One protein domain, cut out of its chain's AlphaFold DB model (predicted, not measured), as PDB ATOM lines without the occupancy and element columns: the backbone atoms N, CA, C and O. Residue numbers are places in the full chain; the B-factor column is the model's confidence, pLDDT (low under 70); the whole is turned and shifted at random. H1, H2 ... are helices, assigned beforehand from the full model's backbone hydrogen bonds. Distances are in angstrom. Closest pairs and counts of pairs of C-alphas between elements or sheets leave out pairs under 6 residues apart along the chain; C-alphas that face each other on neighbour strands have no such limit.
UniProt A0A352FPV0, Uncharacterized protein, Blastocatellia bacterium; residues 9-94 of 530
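What this domain is: This is residues 9 to 94 of the 530 residues of an uncharacterized protein of Blastocatellia bacterium (UniProt A0A352FPV0). What is the main picture? A short helix, H1, sits in the corner between two long helices, H3 and H6, which stand about perpendicular; H2 lies near H1 and H3 at one end of the whole, and H4 and H5 make a second small group beyond the first part of H6. Residues 88 to 94 of H6 stick out as a free arm, and residues 26 to 31 stand free too. What is it made of, and how large is it? The printed part has 86 residues with six named helices, H1 to H6 in order along the chain, and no named strand: the class is all helix. It is only just compact, close to loose, with a radius of gyration of the C-alphas of 14.3 A and spans of 41 by 33 by 18 A.

Where its parts are: Where do the first helices run? H1 is residues 9 to 14, from C-alpha 9 at (-27.190, 19.033, -41.364), and H2 is residues 17 to 24. H3, residues 30 to 46, is 24.4 A long. Where do the others run? H4 is residues 52 to 59 and H5 is residues 61 to 69. H6, residues 76 to 94, is 27.5 A long and ends with C-alpha 94 at (-20.415, -0.369, -22.521).

How they stand to each other: What does H1 touch? H1 touches residues 37 to 44 of H3 at a steep tilt of 59 degrees, the closest C-alphas being those of Leu 11 and Leu 40, 6.6 A apart. It touches residues 76 to 84 of H6 at a shallow tilt of 29 degrees, the same way, the closest C-alphas being those of Phe 14 and Gly 83, 4.3 A apart. Where are H2, H4 and H5? H2 is close to but not clearly touching H3, with the closest C-alphas, those of Tyr 23 and Arg 33, 5.9 A apart. H4 touches residues 77 to 81 of H6, about perpendicular at 79 degrees, the closest C-alphas being those of Leu 55 and Pro 77, 6.8 A apart. H5 is close to but not clearly touching H4, with the C-alphas of Lys 56 and Trp 64 the closest at 5.9 A. How do the backbones look? Each O i to N i+4 pair is within hydrogen-bond range in H1, H2, H3, H4 and H6; in H5 it is 4 of 5.

The domain as a whole: Which C-alphas are farthest apart? Those of Glu 27 and Ala 53, 41.8 A. Is there a cut or a long link? The printed part has no cut; the link from H5 to H6 is short, and the other four are tight. Where is confidence low? Residue 26 and residues 92 to 94 are under 70 in pLDDT, and the mean of the printed part is 84.6.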
ATOM      1  N   GLU A   9     -27.686  20.132 -40.548       83.81
ATOM      2  CA  GLU A   9     -27.190  19.033 -41.364       83.81
ATOM      3  C   GLU A   9     -25.918  18.422 -40.756       83.81
ATOM      4  O   GLU A   9     -25.790  17.204 -40.688       83.81
ATOM      5  N   HIS A  10     -25.009  19.248 -40.226       83.81
ATOM      6  CA  HIS A  10     -23.766  18.767 -39.613       83.81
ATOM      7  C   HIS A  10     -24.013  18.114 -38.250       83.81
ATOM      8  O   HIS A  10     -23.345  17.144 -37.895       83.81
ATOM      9  N   LEU A  11     -24.984  18.624 -37.487       84.25
ATOM     10  CA  LEU A  11     -25.373  18.032 -36.206       84.25
ATOM     11  C   LEU A  11     -26.092  16.694 -36.393       84.25
ATOM     12  O   LEU A  11     -25.911  15.796 -35.578       84.25
ATOM     13  N   LEU A  12     -26.865  16.536 -37.470       83.44
ATOM     14  CA  LEU A  12     -27.542  15.278 -37.791       83.44
ATOM     15  C   LEU A  12     -26.590  14.209 -38.338       83.44
ATOM     16  O   LEU A  12     -26.820  13.033 -38.088       83.44
ATOM     17  N   GLU A  13     -25.519  14.599 -39.029       83.31
ATOM     18  CA  GLU A  13     -24.428  13.686 -39.423       83.31
ATOM     19  C   GLU A  13     -23.556  13.268 -38.226       83.31
ATOM     20  O   GLU A  13     -22.966  12.191 -38.212       83.31
ATOM     21  N   PHE A  14     -23.483  14.117 -37.199       87.06
ATOM     22  CA  PHE A  14     -22.854  13.800 -35.918       87.06
ATOM     23  C   PHE A  14     -23.730  12.909 -35.017       87.06
ATOM     24  O   PHE A  14     -23.210  12.154 -34.188       87.06
ATOM     25  N   ALA A  15     -25.052  13.023 -35.145       84.62
ATOM     26  CA  ALA A  15     -26.022  12.282 -34.353       84.62
ATOM     27  C   ALA A  15     -26.019  10.785 -34.707       84.62
ATOM     28  O   ALA A  15     -25.851  10.391 -35.859       84.62
ATOM     29  N   GLY A  16     -26.240   9.932 -33.704       83.31
ATOM     30  CA  GLY A  16     -26.539   8.520 -33.949       83.31
ATOM     31  C   GLY A  16     -27.916   8.345 -34.598       83.31
ATOM     32  O   GLY A  16     -28.750   9.246 -34.538       83.31
ATOM     33  N   GLU A  17     -28.186   7.169 -35.173       82.25
ATOM     34  CA  GLU A  17     -29.453   6.904 -35.875       82.25
ATOM     35  C   GLU A  17     -30.675   7.136 -34.972       82.25
ATOM     36  O   GLU A  17     -31.629   7.784 -35.386       82.25
ATOM     37  N   GLU A  18     -30.621   6.710 -33.708       81.94
ATOM     38  CA  GLU A  18     -31.701   6.961 -32.744       81.94
ATOM     39  C   GLU A  18     -31.912   8.457 -32.486       81.94
ATOM     40  O   GLU A  18     -33.037   8.928 -32.569       81.94
ATOM     41  N   GLU A  19     -30.848   9.228 -32.248       83.44
ATOM     42  CA  GLU A  19     -30.923  10.681 -32.010       83.44
ATOM     43  C   GLU A  19     -31.444  11.427 -33.246       83.44
ATOM     44  O   GLU A  19     -32.208  12.384 -33.128       83.44
ATOM     45  N   ARG A  20     -31.064  10.960 -34.440       87.12
ATOM     46  CA  ARG A  20     -31.521  11.492 -35.723       87.12
ATOM     47  C   ARG A  20     -33.005  11.213 -35.946       87.12
ATOM     48  O   ARG A  20     -33.747  12.139 -36.265       87.12
ATOM     49  N   GLN A  21     -33.452   9.972 -35.750       84.25
ATOM     50  CA  GLN A  21     -34.871   9.605 -35.830       84.25
ATOM     51  C   GLN A  21     -35.689  10.356 -34.775       84.25
ATOM     52  O   GLN A  21     -36.773  10.867 -35.056       84.25
ATOM     53  N   HIS A  22     -35.125  10.506 -33.580       80.19
ATOM     54  CA  HIS A  22     -35.731  11.237 -32.483       80.19
ATOM     55  C   HIS A  22     -35.875  12.737 -32.787       80.19
ATOM     56  O   HIS A  22     -36.914  13.321 -32.487       80.19
ATOM     57  N   TYR A  23     -34.890  13.353 -33.449       83.62
ATOM     58  CA  TYR A  23     -34.961  14.742 -33.911       83.62
ATOM     59  C   TYR A  23     -35.955  14.939 -35.071       83.62
ATOM     60  O   TYR A  23     -36.651  15.955 -35.135       83.62
ATOM     61  N   LEU A  24     -36.032  13.973 -35.995       85.56
ATOM     62  CA  LEU A  24     -36.871  14.044 -37.198       85.56
ATOM     63  C   LEU A  24     -38.336  13.641 -36.968       85.56
ATOM     64  O   LEU A  24     -39.171  13.914 -37.834       85.56
ATOM     65  N   SER A  25     -38.665  13.037 -35.822       88.25
ATOM     66  CA  SER A  25     -40.032  12.624 -35.482       88.25
ATOM     67  C   SER A  25     -41.041  13.770 -35.628       88.25
ATOM     68  O   SER A  25     -40.869  14.862 -35.074       88.25
ATOM     69  N   ALA A  26     -42.121  13.509 -36.371       69.38
ATOM     70  CA  ALA A  26     -43.198  14.466 -36.638       69.38
ATOM     71  C   ALA A  26     -44.029  14.818 -35.391       69.38
ATOM     72  O   ALA A  26     -44.733  15.822 -35.398       69.38
ATOM     73  N   GLU A  27     -43.933  14.016 -34.330       79.88
ATOM     74  CA  GLU A  27     -44.736  14.162 -33.110       79.88
ATOM     75  C   GLU A  27     -44.115  15.122 -32.082       79.88
ATOM     76  O   GLU A  27     -44.783  15.500 -31.122       79.88
ATOM     77  N   ARG A  28     -42.857  15.551 -32.273       78.38
ATOM     78  CA  ARG A  28     -42.157  16.431 -31.323       78.38
ATOM     79  C   ARG A  28     -42.400  17.913 -31.568       78.38
ATOM     80  O   ARG A  28     -42.402  18.396 -32.701       78.38
ATOM     81  N   THR A  29     -42.505  18.647 -30.467       89.81
ATOM     82  CA  THR A  29     -42.627  20.105 -30.454       89.81
ATOM     83  C   THR A  29     -41.307  20.789 -30.822       89.81
ATOM     84  O   THR A  29     -40.218  20.226 -30.691       89.81
ATOM     85  N   GLU A  30     -41.379  22.045 -31.264       85.88
ATOM     86  CA  GLU A  30     -40.189  22.846 -31.588       85.88
ATOM     87  C   GLU A  30     -39.269  23.048 -30.368       85.88
ATOM     88  O   GLU A  30     -38.047  23.090 -30.511       85.88
ATOM     89  N   ALA A  31     -39.841  23.107 -29.159       86.31
ATOM     90  CA  ALA A  31     -39.090  23.211 -27.910       86.31
ATOM     91  C   ALA A  31     -38.210  21.974 -27.663       86.31
ATOM     92  O   ALA A  31     -37.016  22.116 -27.416       86.31
ATOM     93  N   GLU A  32     -38.763  20.773 -27.833       82.62
ATOM     94  CA  GLU A  32     -38.024  19.514 -27.670       82.62
ATOM     95  C   GLU A  32     -36.935  19.339 -28.735       82.62
ATOM     96  O   GLU A  32     -35.842  18.855 -28.451       82.62
ATOM     97  N   ARG A  33     -37.193  19.773 -29.976       85.12
ATOM     98  CA  ARG A  33     -36.162  19.769 -31.027       85.12
ATOM     99  C   ARG A  33     -35.017  20.728 -30.696       85.12
ATOM    100  O   ARG A  33     -33.864  20.420 -30.989       85.12
ATOM    101  N   ASN A  34     -35.310  21.875 -30.086       87.19
ATOM    102  CA  ASN A  34     -34.283  22.822 -29.650       87.19
ATOM    103  C   ASN A  34     -33.460  22.293 -28.465       87.19
ATOM    104  O   ASN A  34     -32.263  22.564 -28.415       87.19
ATOM    105  N   GLU A  35     -34.065  21.518 -27.563       86.94
ATOM    106  CA  GLU A  35     -33.368  20.843 -26.461       86.94
ATOM    107  C   GLU A  35     -32.388  19.784 -26.984       86.94
ATOM    108  O   GLU A  35     -31.189  19.884 -26.734       86.94
ATOM    109  N   ILE A  36     -32.854  18.867 -27.844       84.06
ATOM    110  CA  ILE A  36     -31.997  17.849 -28.484       84.06
ATOM    111  C   ILE A  36     -30.862  18.511 -29.276       84.06
ATOM    112  O   ILE A  36     -29.724  18.043 -29.276       84.06
ATOM    113  N   ARG A  37     -31.152  19.623 -29.962       87.94
ATOM    114  CA  ARG A  37     -30.127  20.387 -30.677       87.94
ATOM    115  C   ARG A  37     -29.065  20.938 -29.724       87.94
ATOM    116  O   ARG A  37     -27.887  20.837 -30.048       87.94
ATOM    117  N   ALA A  38     -29.468  21.524 -28.597       87.12
ATOM    118  CA  ALA A  38     -28.540  22.086 -27.621       87.12
ATOM    119  C   ALA A  38     -27.633  20.999 -27.024       87.12
ATOM    120  O   ALA A  38     -26.421  21.192 -26.953       87.12
ATOM    121  N   GLU A  39     -28.195  19.831 -26.704       88.00
ATOM    122  CA  GLU A  39     -27.428  18.670 -26.241       88.00
ATOM    123  C   GLU A  39     -26.425  18.186 -27.300       88.00
ATOM    124  O   GLU A  39     -25.252  17.955 -27.005       88.00
ATOM    125  N   LEU A  40     -26.852  18.062 -28.562       85.81
ATOM    126  CA  LEU A  40     -25.961  17.660 -29.655       85.81
ATOM    127  C   LEU A  40     -24.845  18.685 -29.893       85.81
ATOM    128  O   LEU A  40     -23.706  18.281 -30.127       85.81
ATOM    129  N   GLU A  41     -25.142  19.983 -29.813       89.25
ATOM    130  CA  GLU A  41     -24.146  21.056 -29.927       89.25
ATOM    131  C   GLU A  41     -23.126  21.002 -28.779       89.25
ATOM    132  O   GLU A  41     -21.921  21.092 -29.030       89.25
ATOM    133  N   GLU A  42     -23.570  20.781 -27.539       88.00
ATOM    134  CA  GLU A  42     -22.688  20.653 -26.375       88.00
ATOM    135  C   GLU A  42     -21.734  19.459 -26.521       88.00
ATOM    136  O   GLU A  42     -20.512  19.604 -26.400       88.00
ATOM    137  N   VAL A  43     -22.264  18.280 -26.873       86.94
ATOM    138  CA  VAL A  43     -21.434  17.084 -27.068       86.94
ATOM    139  C   VAL A  43     -20.487  17.271 -28.259       86.94
ATOM    140  O   VAL A  43     -19.321  16.884 -28.177       86.94
ATOM    141  N   TYR A  44     -20.929  17.909 -29.344       87.38
ATOM    142  CA  TYR A  44     -20.084  18.191 -30.508       87.38
ATOM    143  C   TYR A  44     -18.887  19.092 -30.167       87.38
ATOM    144  O   TYR A  44     -17.772  18.866 -30.653       87.38
ATOM    145  N   LEU A  45     -19.107  20.110 -29.331       88.12
ATOM    146  CA  LEU A  45     -18.061  21.023 -28.866       88.12
ATOM    147  C   LEU A  45     -17.123  20.373 -27.842       88.12
ATOM    148  O   LEU A  45     -15.954  20.745 -27.779       88.12
ATOM    149  N   SER A  46     -17.602  19.381 -27.085       86.69
ATOM    150  CA  SER A  46     -16.785  18.638 -26.113       86.69
ATOM    151  C   SER A  46     -15.711  17.752 -26.759       86.69
ATOM    152  O   SER A  46     -14.686  17.463 -26.140       86.69
ATOM    153  N   ILE A  47     -15.916  17.333 -28.013       88.56
ATOM    154  CA  ILE A  47     -14.963  16.498 -28.747       88.56
ATOM    155  C   ILE A  47     -13.931  17.416 -29.415       88.56
ATOM    156  O   ILE A  47     -14.331  18.306 -30.175       88.56
ATOM    157  N   PRO A  48     -12.618  17.211 -29.192       89.56
ATOM    158  CA  PRO A  48     -11.584  18.033 -29.806       89.56
ATOM    159  C   PRO A  48     -11.649  17.962 -31.334       89.56
ATOM    160  O   PRO A  48     -12.050  16.953 -31.920       89.56
ATOM    161  N   ASP A  49     -11.277  19.058 -31.988       90.69
ATOM    162  CA  ASP A  49     -11.253  19.114 -33.444       90.69
ATOM    163  C   ASP A  49     -10.133  18.221 -34.007       90.69
ATOM    164  O   ASP A  49      -9.012  18.267 -33.495       90.69
ATOM    165  N   PRO A  50     -10.407  17.425 -35.057       91.50
ATOM    166  CA  PRO A  50      -9.400  16.569 -35.667       91.50
ATOM    167  C   PRO A  50      -8.345  17.379 -36.414       91.50
ATOM    168  O   PRO A  50      -8.633  18.406 -37.036       91.50
ATOM    169  N   THR A  51      -7.121  16.865 -36.409       94.19
ATOM    170  CA  THR A  51      -6.036  17.381 -37.246       94.19
ATOM    171  C   THR A  51      -6.268  17.043 -38.722       94.19
ATOM    172  O   THR A  51      -6.971  16.094 -39.069       94.19
ATOM    173  N   GLU A  52      -5.633  17.790 -39.631       90.69
ATOM    174  CA  GLU A  52      -5.712  17.505 -41.072       90.69
ATOM    175  C   GLU A  52      -5.208  16.092 -41.414       90.69
ATOM    176  O   GLU A  52      -5.766  15.430 -42.289       90.69
ATOM    177  N   ALA A  53      -4.180  15.607 -40.709       90.94
ATOM    178  CA  ALA A  53      -3.663  14.255 -40.892       90.94
ATOM    179  C   ALA A  53      -4.709  13.191 -40.517       90.94
ATOM    180  O   ALA A  53      -4.914  12.244 -41.275       90.94
ATOM    181  N   GLU A  54      -5.418  13.379 -39.400       90.19
ATOM    182  CA  GLU A  54      -6.495  12.477 -38.975       90.19
ATOM    183  C   GLU A  54      -7.672  12.489 -39.953       90.19
ATOM    184  O   GLU A  54      -8.220  11.431 -40.258       90.19
ATOM    185  N   LEU A  55      -8.034  13.655 -40.498       90.88
ATOM    186  CA  LEU A  55      -9.088  13.756 -41.512       90.88
ATOM    187  C   LEU A  55      -8.685  13.070 -42.822       90.88
ATOM    188  O   LEU A  55      -9.464  12.284 -43.360       90.88
ATOM    189  N   LYS A  56      -7.458  13.294 -43.312       90.06
ATOM    190  CA  LYS A  56      -6.928  12.609 -44.507       90.06
ATOM    191  C   LYS A  56      -6.883  11.096 -44.328       90.06
ATOM    192  O   LYS A  56      -7.201  10.371 -45.267       90.06
ATOM    193  N   GLN A  57      -6.513  10.623 -43.140       89.31
ATOM    194  CA  GLN A  57      -6.528   9.199 -42.822       89.31
ATOM    195  C   GLN A  57      -7.958   8.643 -42.762       89.31
ATOM    196  O   GLN A  57      -8.187   7.515 -43.189       89.31
ATOM    197  N   PHE A  58      -8.911   9.428 -42.252       88.56
ATOM    198  CA  PHE A  58     -10.296   9.009 -42.061       88.56
ATOM    199  C   PHE A  58     -11.090   8.904 -43.374       88.56
ATOM    200  O   PHE A  58     -11.716   7.876 -43.610       88.56
ATOM    201  N   ILE A  59     -11.046   9.923 -44.243       87.50
ATOM    202  CA  ILE A  59     -11.828   9.940 -45.502       87.50
ATOM    203  C   ILE A  59     -11.008   9.644 -46.768       87.50
ATOM    204  O   ILE A  59     -11.573   9.511 -47.856       87.50
ATOM    205  N   GLY A  60      -9.684   9.531 -46.645       87.69
ATOM    206  CA  GLY A  60      -8.763   9.363 -47.767       87.69
ATOM    207  C   GLY A  60      -8.351  10.685 -48.427       87.69
ATOM    208  O   GLY A  60      -9.082  11.676 -48.429       87.69
ATOM    209  N   GLU A  61      -7.157  10.701 -49.024       88.12
ATOM    210  CA  GLU A  61      -6.540  11.928 -49.544       88.12
ATOM    211  C   GLU A  61      -7.295  12.544 -50.736       88.12
ATOM    212  O   GLU A  61      -7.382  13.768 -50.848       88.12
ATOM    213  N   ASN A  62      -7.875  11.714 -51.606       85.31
ATOM    214  CA  ASN A  62      -8.632  12.186 -52.770       85.31
ATOM    215  C   ASN A  62      -9.939  12.869 -52.344       85.31
ATOM    216  O   ASN A  62     -10.194  14.003 -52.747       85.31
ATOM    217  N   THR A  63     -10.699  12.242 -51.443       82.62
ATOM    218  CA  THR A  63     -11.926  12.806 -50.865       82.62
ATOM    219  C   THR A  63     -11.635  14.090 -50.086       82.62
ATOM    220  O   THR A  63     -12.366  15.070 -50.199       82.62
ATOM    221  N   TRP A  64     -10.521  14.137 -49.340       86.44
ATOM    222  CA  TRP A  64     -10.087  15.359 -48.657       86.44
ATOM    223  C   TRP A  64      -9.859  16.504 -49.646       86.44
ATOM    224  O   TRP A  64     -10.386  17.596 -49.439       86.44
ATOM    225  N   LYS A  65      -9.144  16.257 -50.752       86.31
ATOM    226  CA  LYS A  65      -8.921  17.269 -51.798       86.31
ATOM    227  C   LYS A  65     -10.243  17.766 -52.381       86.31
ATOM    228  O   LYS A  65     -10.426  18.974 -52.465       86.31
ATOM    229  N   GLU A  66     -11.179  16.876 -52.703       83.38
ATOM    230  CA  GLU A  66     -12.509  17.240 -53.218       83.38
ATOM    231  C   GLU A  66     -13.299  18.123 -52.240       83.38
ATOM    232  O   GLU A  66     -13.874  19.136 -52.643       83.38
ATOM    233  N   THR A  67     -13.256  17.816 -50.938       82.94
ATOM    234  CA  THR A  67     -13.943  18.616 -49.906       82.94
ATOM    235  C   THR A  67     -13.348  20.013 -49.708       82.94
ATOM    236  O   THR A  67     -14.063  20.914 -49.275       82.94
ATOM    237  N   GLN A  68     -12.081  20.247 -50.077       85.50
ATOM    238  CA  GLN A  68     -11.486  21.591 -50.036       85.50
ATOM    239  C   GLN A  68     -12.002  22.507 -51.157       85.50
ATOM    240  O   GLN A  68     -11.997  23.726 -50.990       85.50
ATOM    241  N   TYR A  69     -12.468  21.949 -52.282       84.44
ATOM    242  CA  TYR A  69     -12.989  22.736 -53.408       84.44
ATOM    243  C   TYR A  69     -14.455  23.153 -53.233       84.44
ATOM    244  O   TYR A  69     -14.916  24.050 -53.938       84.44
ATOM    245  N   ASN A  70     -15.187  22.544 -52.293       81.56
ATOM    246  CA  ASN A  70     -16.581  22.877 -52.010       81.56
ATOM    247  C   ASN A  70     -16.737  23.480 -50.596       81.56
ATOM    248  O   ASN A  70     -16.748  22.735 -49.615       81.56
ATOM    249  N   PRO A  71     -16.944  24.809 -50.467       76.12
ATOM    250  CA  PRO A  71     -17.086  25.482 -49.174       76.12
ATOM    251  C   PRO A  71     -18.209  24.912 -48.299       76.12
ATOM    252  O   PRO A  71     -18.085  24.912 -47.079       76.12
ATOM    253  N   SER A  72     -19.283  24.406 -48.916       73.56
ATOM    254  CA  SER A  72     -20.426  23.821 -48.203       73.56
ATOM    255  C   SER A  72     -20.148  22.426 -47.635       73.56
ATOM    256  O   SER A  72     -20.809  22.012 -46.692       73.56
ATOM    257  N   ALA A  73     -19.149  21.715 -48.168       75.00
ATOM    258  CA  ALA A  73     -18.777  20.369 -47.734       75.00
ATOM    259  C   ALA A  73     -17.514  20.350 -46.858       75.00
ATOM    260  O   ALA A  73     -17.093  19.287 -46.408       75.00
ATOM    261  N   ARG A  74     -16.900  21.513 -46.607       82.25
ATOM    262  CA  ARG A  74     -15.601  21.623 -45.930       82.25
ATOM    263  C   ARG A  74     -15.625  21.107 -44.487       82.25
ATOM    264  O   ARG A  74     -14.654  20.507 -44.038       82.25
ATOM    265  N   ASP A  75     -16.739  21.312 -43.785       84.75
ATOM    266  CA  ASP A  75     -16.905  20.915 -42.379       84.75
ATOM    267  C   ASP A  75     -17.580  19.542 -42.206       84.75
ATOM    268  O   ASP A  75     -17.639  19.013 -41.095       84.75
ATOM    269  N   LEU A  76     -18.046  18.925 -43.295       84.00
ATOM    270  CA  LEU A  76     -18.728  17.631 -43.256       84.00
ATOM    271  C   LEU A  76     -17.802  16.486 -42.784       84.00
ATOM    272  O   LEU A  76     -18.197  15.756 -41.873       84.00
ATOM    273  N   PRO A  77     -16.547  16.354 -43.275       87.00
ATOM    274  CA  PRO A  77     -15.621  15.331 -42.780       87.00
ATOM    275  C   PRO A  77     -15.327  15.462 -41.285       87.00
ATOM    276  O   PRO A  77     -15.162  14.468 -40.581       87.00
ATOM    277  N   LYS A  78     -15.285  16.704 -40.792       89.19
ATOM    278  CA  LYS A  78     -15.077  17.010 -39.378       89.19
ATOM    279  C   LYS A  78     -16.250  16.515 -38.534       89.19
ATOM    280  O   LYS A  78     -16.022  15.896 -37.496       89.19
ATOM    281  N   ALA A  79     -17.484  16.732 -38.992       85.50
ATOM    282  CA  ALA A  79     -18.674  16.246 -38.303       85.50
ATOM    283  C   ALA A  79     -18.745  14.712 -38.266       85.50
ATOM    284  O   ALA A  79     -18.948  14.135 -37.197       85.50
ATOM    285  N   GLN A  80     -18.463  14.054 -39.394       86.81
ATOM    286  CA  GLN A  80     -18.429  12.591 -39.493       86.81
ATOM    287  C   GLN A  80     -17.352  11.972 -38.594       86.81
ATOM    288  O   GLN A  80     -17.607  10.998 -37.884       86.81
ATOM    289  N   TRP A  81     -16.156  12.570 -38.554       91.81
ATOM    290  CA  TRP A  81     -15.079  12.116 -37.675       91.81
ATOM    291  C   TRP A  81     -15.455  12.242 -36.193       91.81
ATOM    292  O   TRP A  81     -15.216  11.327 -35.401       91.81
ATOM    293  N   LYS A  82     -16.099  13.349 -35.801       89.81
ATOM    294  CA  LYS A  82     -16.584  13.521 -34.424       89.81
ATOM    295  C   LYS A  82     -17.701  12.534 -34.083       89.81
ATOM    296  O   LYS A  82     -17.708  12.010 -32.969       89.81
ATOM    297  N   GLY A  83     -18.589  12.220 -35.030       84.06
ATOM    298  CA  GLY A  83     -19.617  11.187 -34.866       84.06
ATOM    299  C   GLY A  83     -18.998   9.810 -34.609       84.06
ATOM    300  O   GLY A  83     -19.372   9.118 -33.661       84.06
ATOM    301  N   PHE A  84     -17.950   9.465 -35.364       87.62
ATOM    302  CA  PHE A  84     -17.171   8.245 -35.150       87.62
ATOM    303  C   PHE A  84     -16.531   8.195 -33.750       87.62
ATOM    304  O   PHE A  84     -16.636   7.182 -33.056       87.62
ATOM    305  N   ARG A  85     -15.926   9.297 -33.279       88.12
ATOM    306  CA  ARG A  85     -15.362   9.385 -31.916       88.12
ATOM    307  C   ARG A  85     -16.425   9.254 -30.826       88.12
ATOM    308  O   ARG A  85     -16.190   8.558 -29.839       88.12
ATOM    309  N   LYS A  86     -17.597   9.870 -31.009       87.94
ATOM    310  CA  LYS A  86     -18.745   9.737 -30.097       87.94
ATOM    311  C   LYS A  86     -19.207   8.280 -29.992       87.94
ATOM    312  O   LYS A  86     -19.428   7.790 -28.885       87.94
ATOM    313  N   ALA A  87     -19.317   7.576 -31.121       79.62
ATOM    314  CA  ALA A  87     -19.695   6.165 -31.152       79.62
ATOM    315  C   ALA A  87     -18.645   5.265 -30.476       79.62
ATOM    316  O   ALA A  87     -19.001   4.410 -29.666       79.62
ATOM    317  N   ALA A  88     -17.355   5.508 -30.734       80.75
ATOM    318  CA  ALA A  88     -16.260   4.779 -30.094       80.75
ATOM    319  C   ALA A  88     -16.259   4.962 -28.563       80.75
ATOM    320  O   ALA A  88     -16.184   3.981 -27.827       80.75
ATOM    321  N   ALA A  89     -16.452   6.193 -28.075       78.06
ATOM    322  CA  ALA A  89     -16.530   6.474 -26.640       78.06
ATOM    323  C   ALA A  89     -17.740   5.800 -25.960       78.06
ATOM    324  O   ALA A  89     -17.651   5.382 -24.804       78.06
ATOM    325  N   ARG A  90     -18.874   5.660 -26.665       78.50
ATOM    326  CA  ARG A  90     -20.031   4.887 -26.174       78.50
ATOM    327  C   ARG A  90     -19.714   3.396 -26.075       78.50
ATOM    328  O   ARG A  90     -20.007   2.797 -25.044       78.50
ATOM    329  N   ALA A  91     -19.075   2.831 -27.098       71.00
ATOM    330  CA  ALA A  91     -18.680   1.425 -27.115       71.00
ATOM    331  C   ALA A  91     -17.678   1.087 -25.991       71.00
ATOM    332  O   ALA A  91     -17.814   0.064 -25.319       71.00
ATOM    333  N   GLU A  92     -16.717   1.975 -25.723       69.69
ATOM    334  CA  GLU A  92     -15.765   1.821 -24.615       69.69
ATOM    335  C   GLU A  92     -16.451   1.864 -23.241       69.69
ATOM    336  O   GLU A  92     -16.100   1.080 -22.357       69.69
ATOM    337  N   ARG A  93     -17.472   2.717 -23.057       69.69
ATOM    338  CA  ARG A  93     -18.264   2.755 -21.814       69.69
ATOM    339  C   ARG A  93     -19.069   1.477 -21.592       69.69
ATOM    340  O   ARG A  93     -19.112   0.999 -20.467       69.69
ATOM    341  N   THR A  94     -19.655   0.892 -22.638       68.69
ATOM    342  CA  THR A  94     -20.415  -0.369 -22.521       68.69
ATOM    343  C   THR A  94     -19.550  -1.591 -22.213       68.69
ATOM    344  O   THR A  94     -20.057  -2.583 -21.702       68.69
TER     345      THR A  94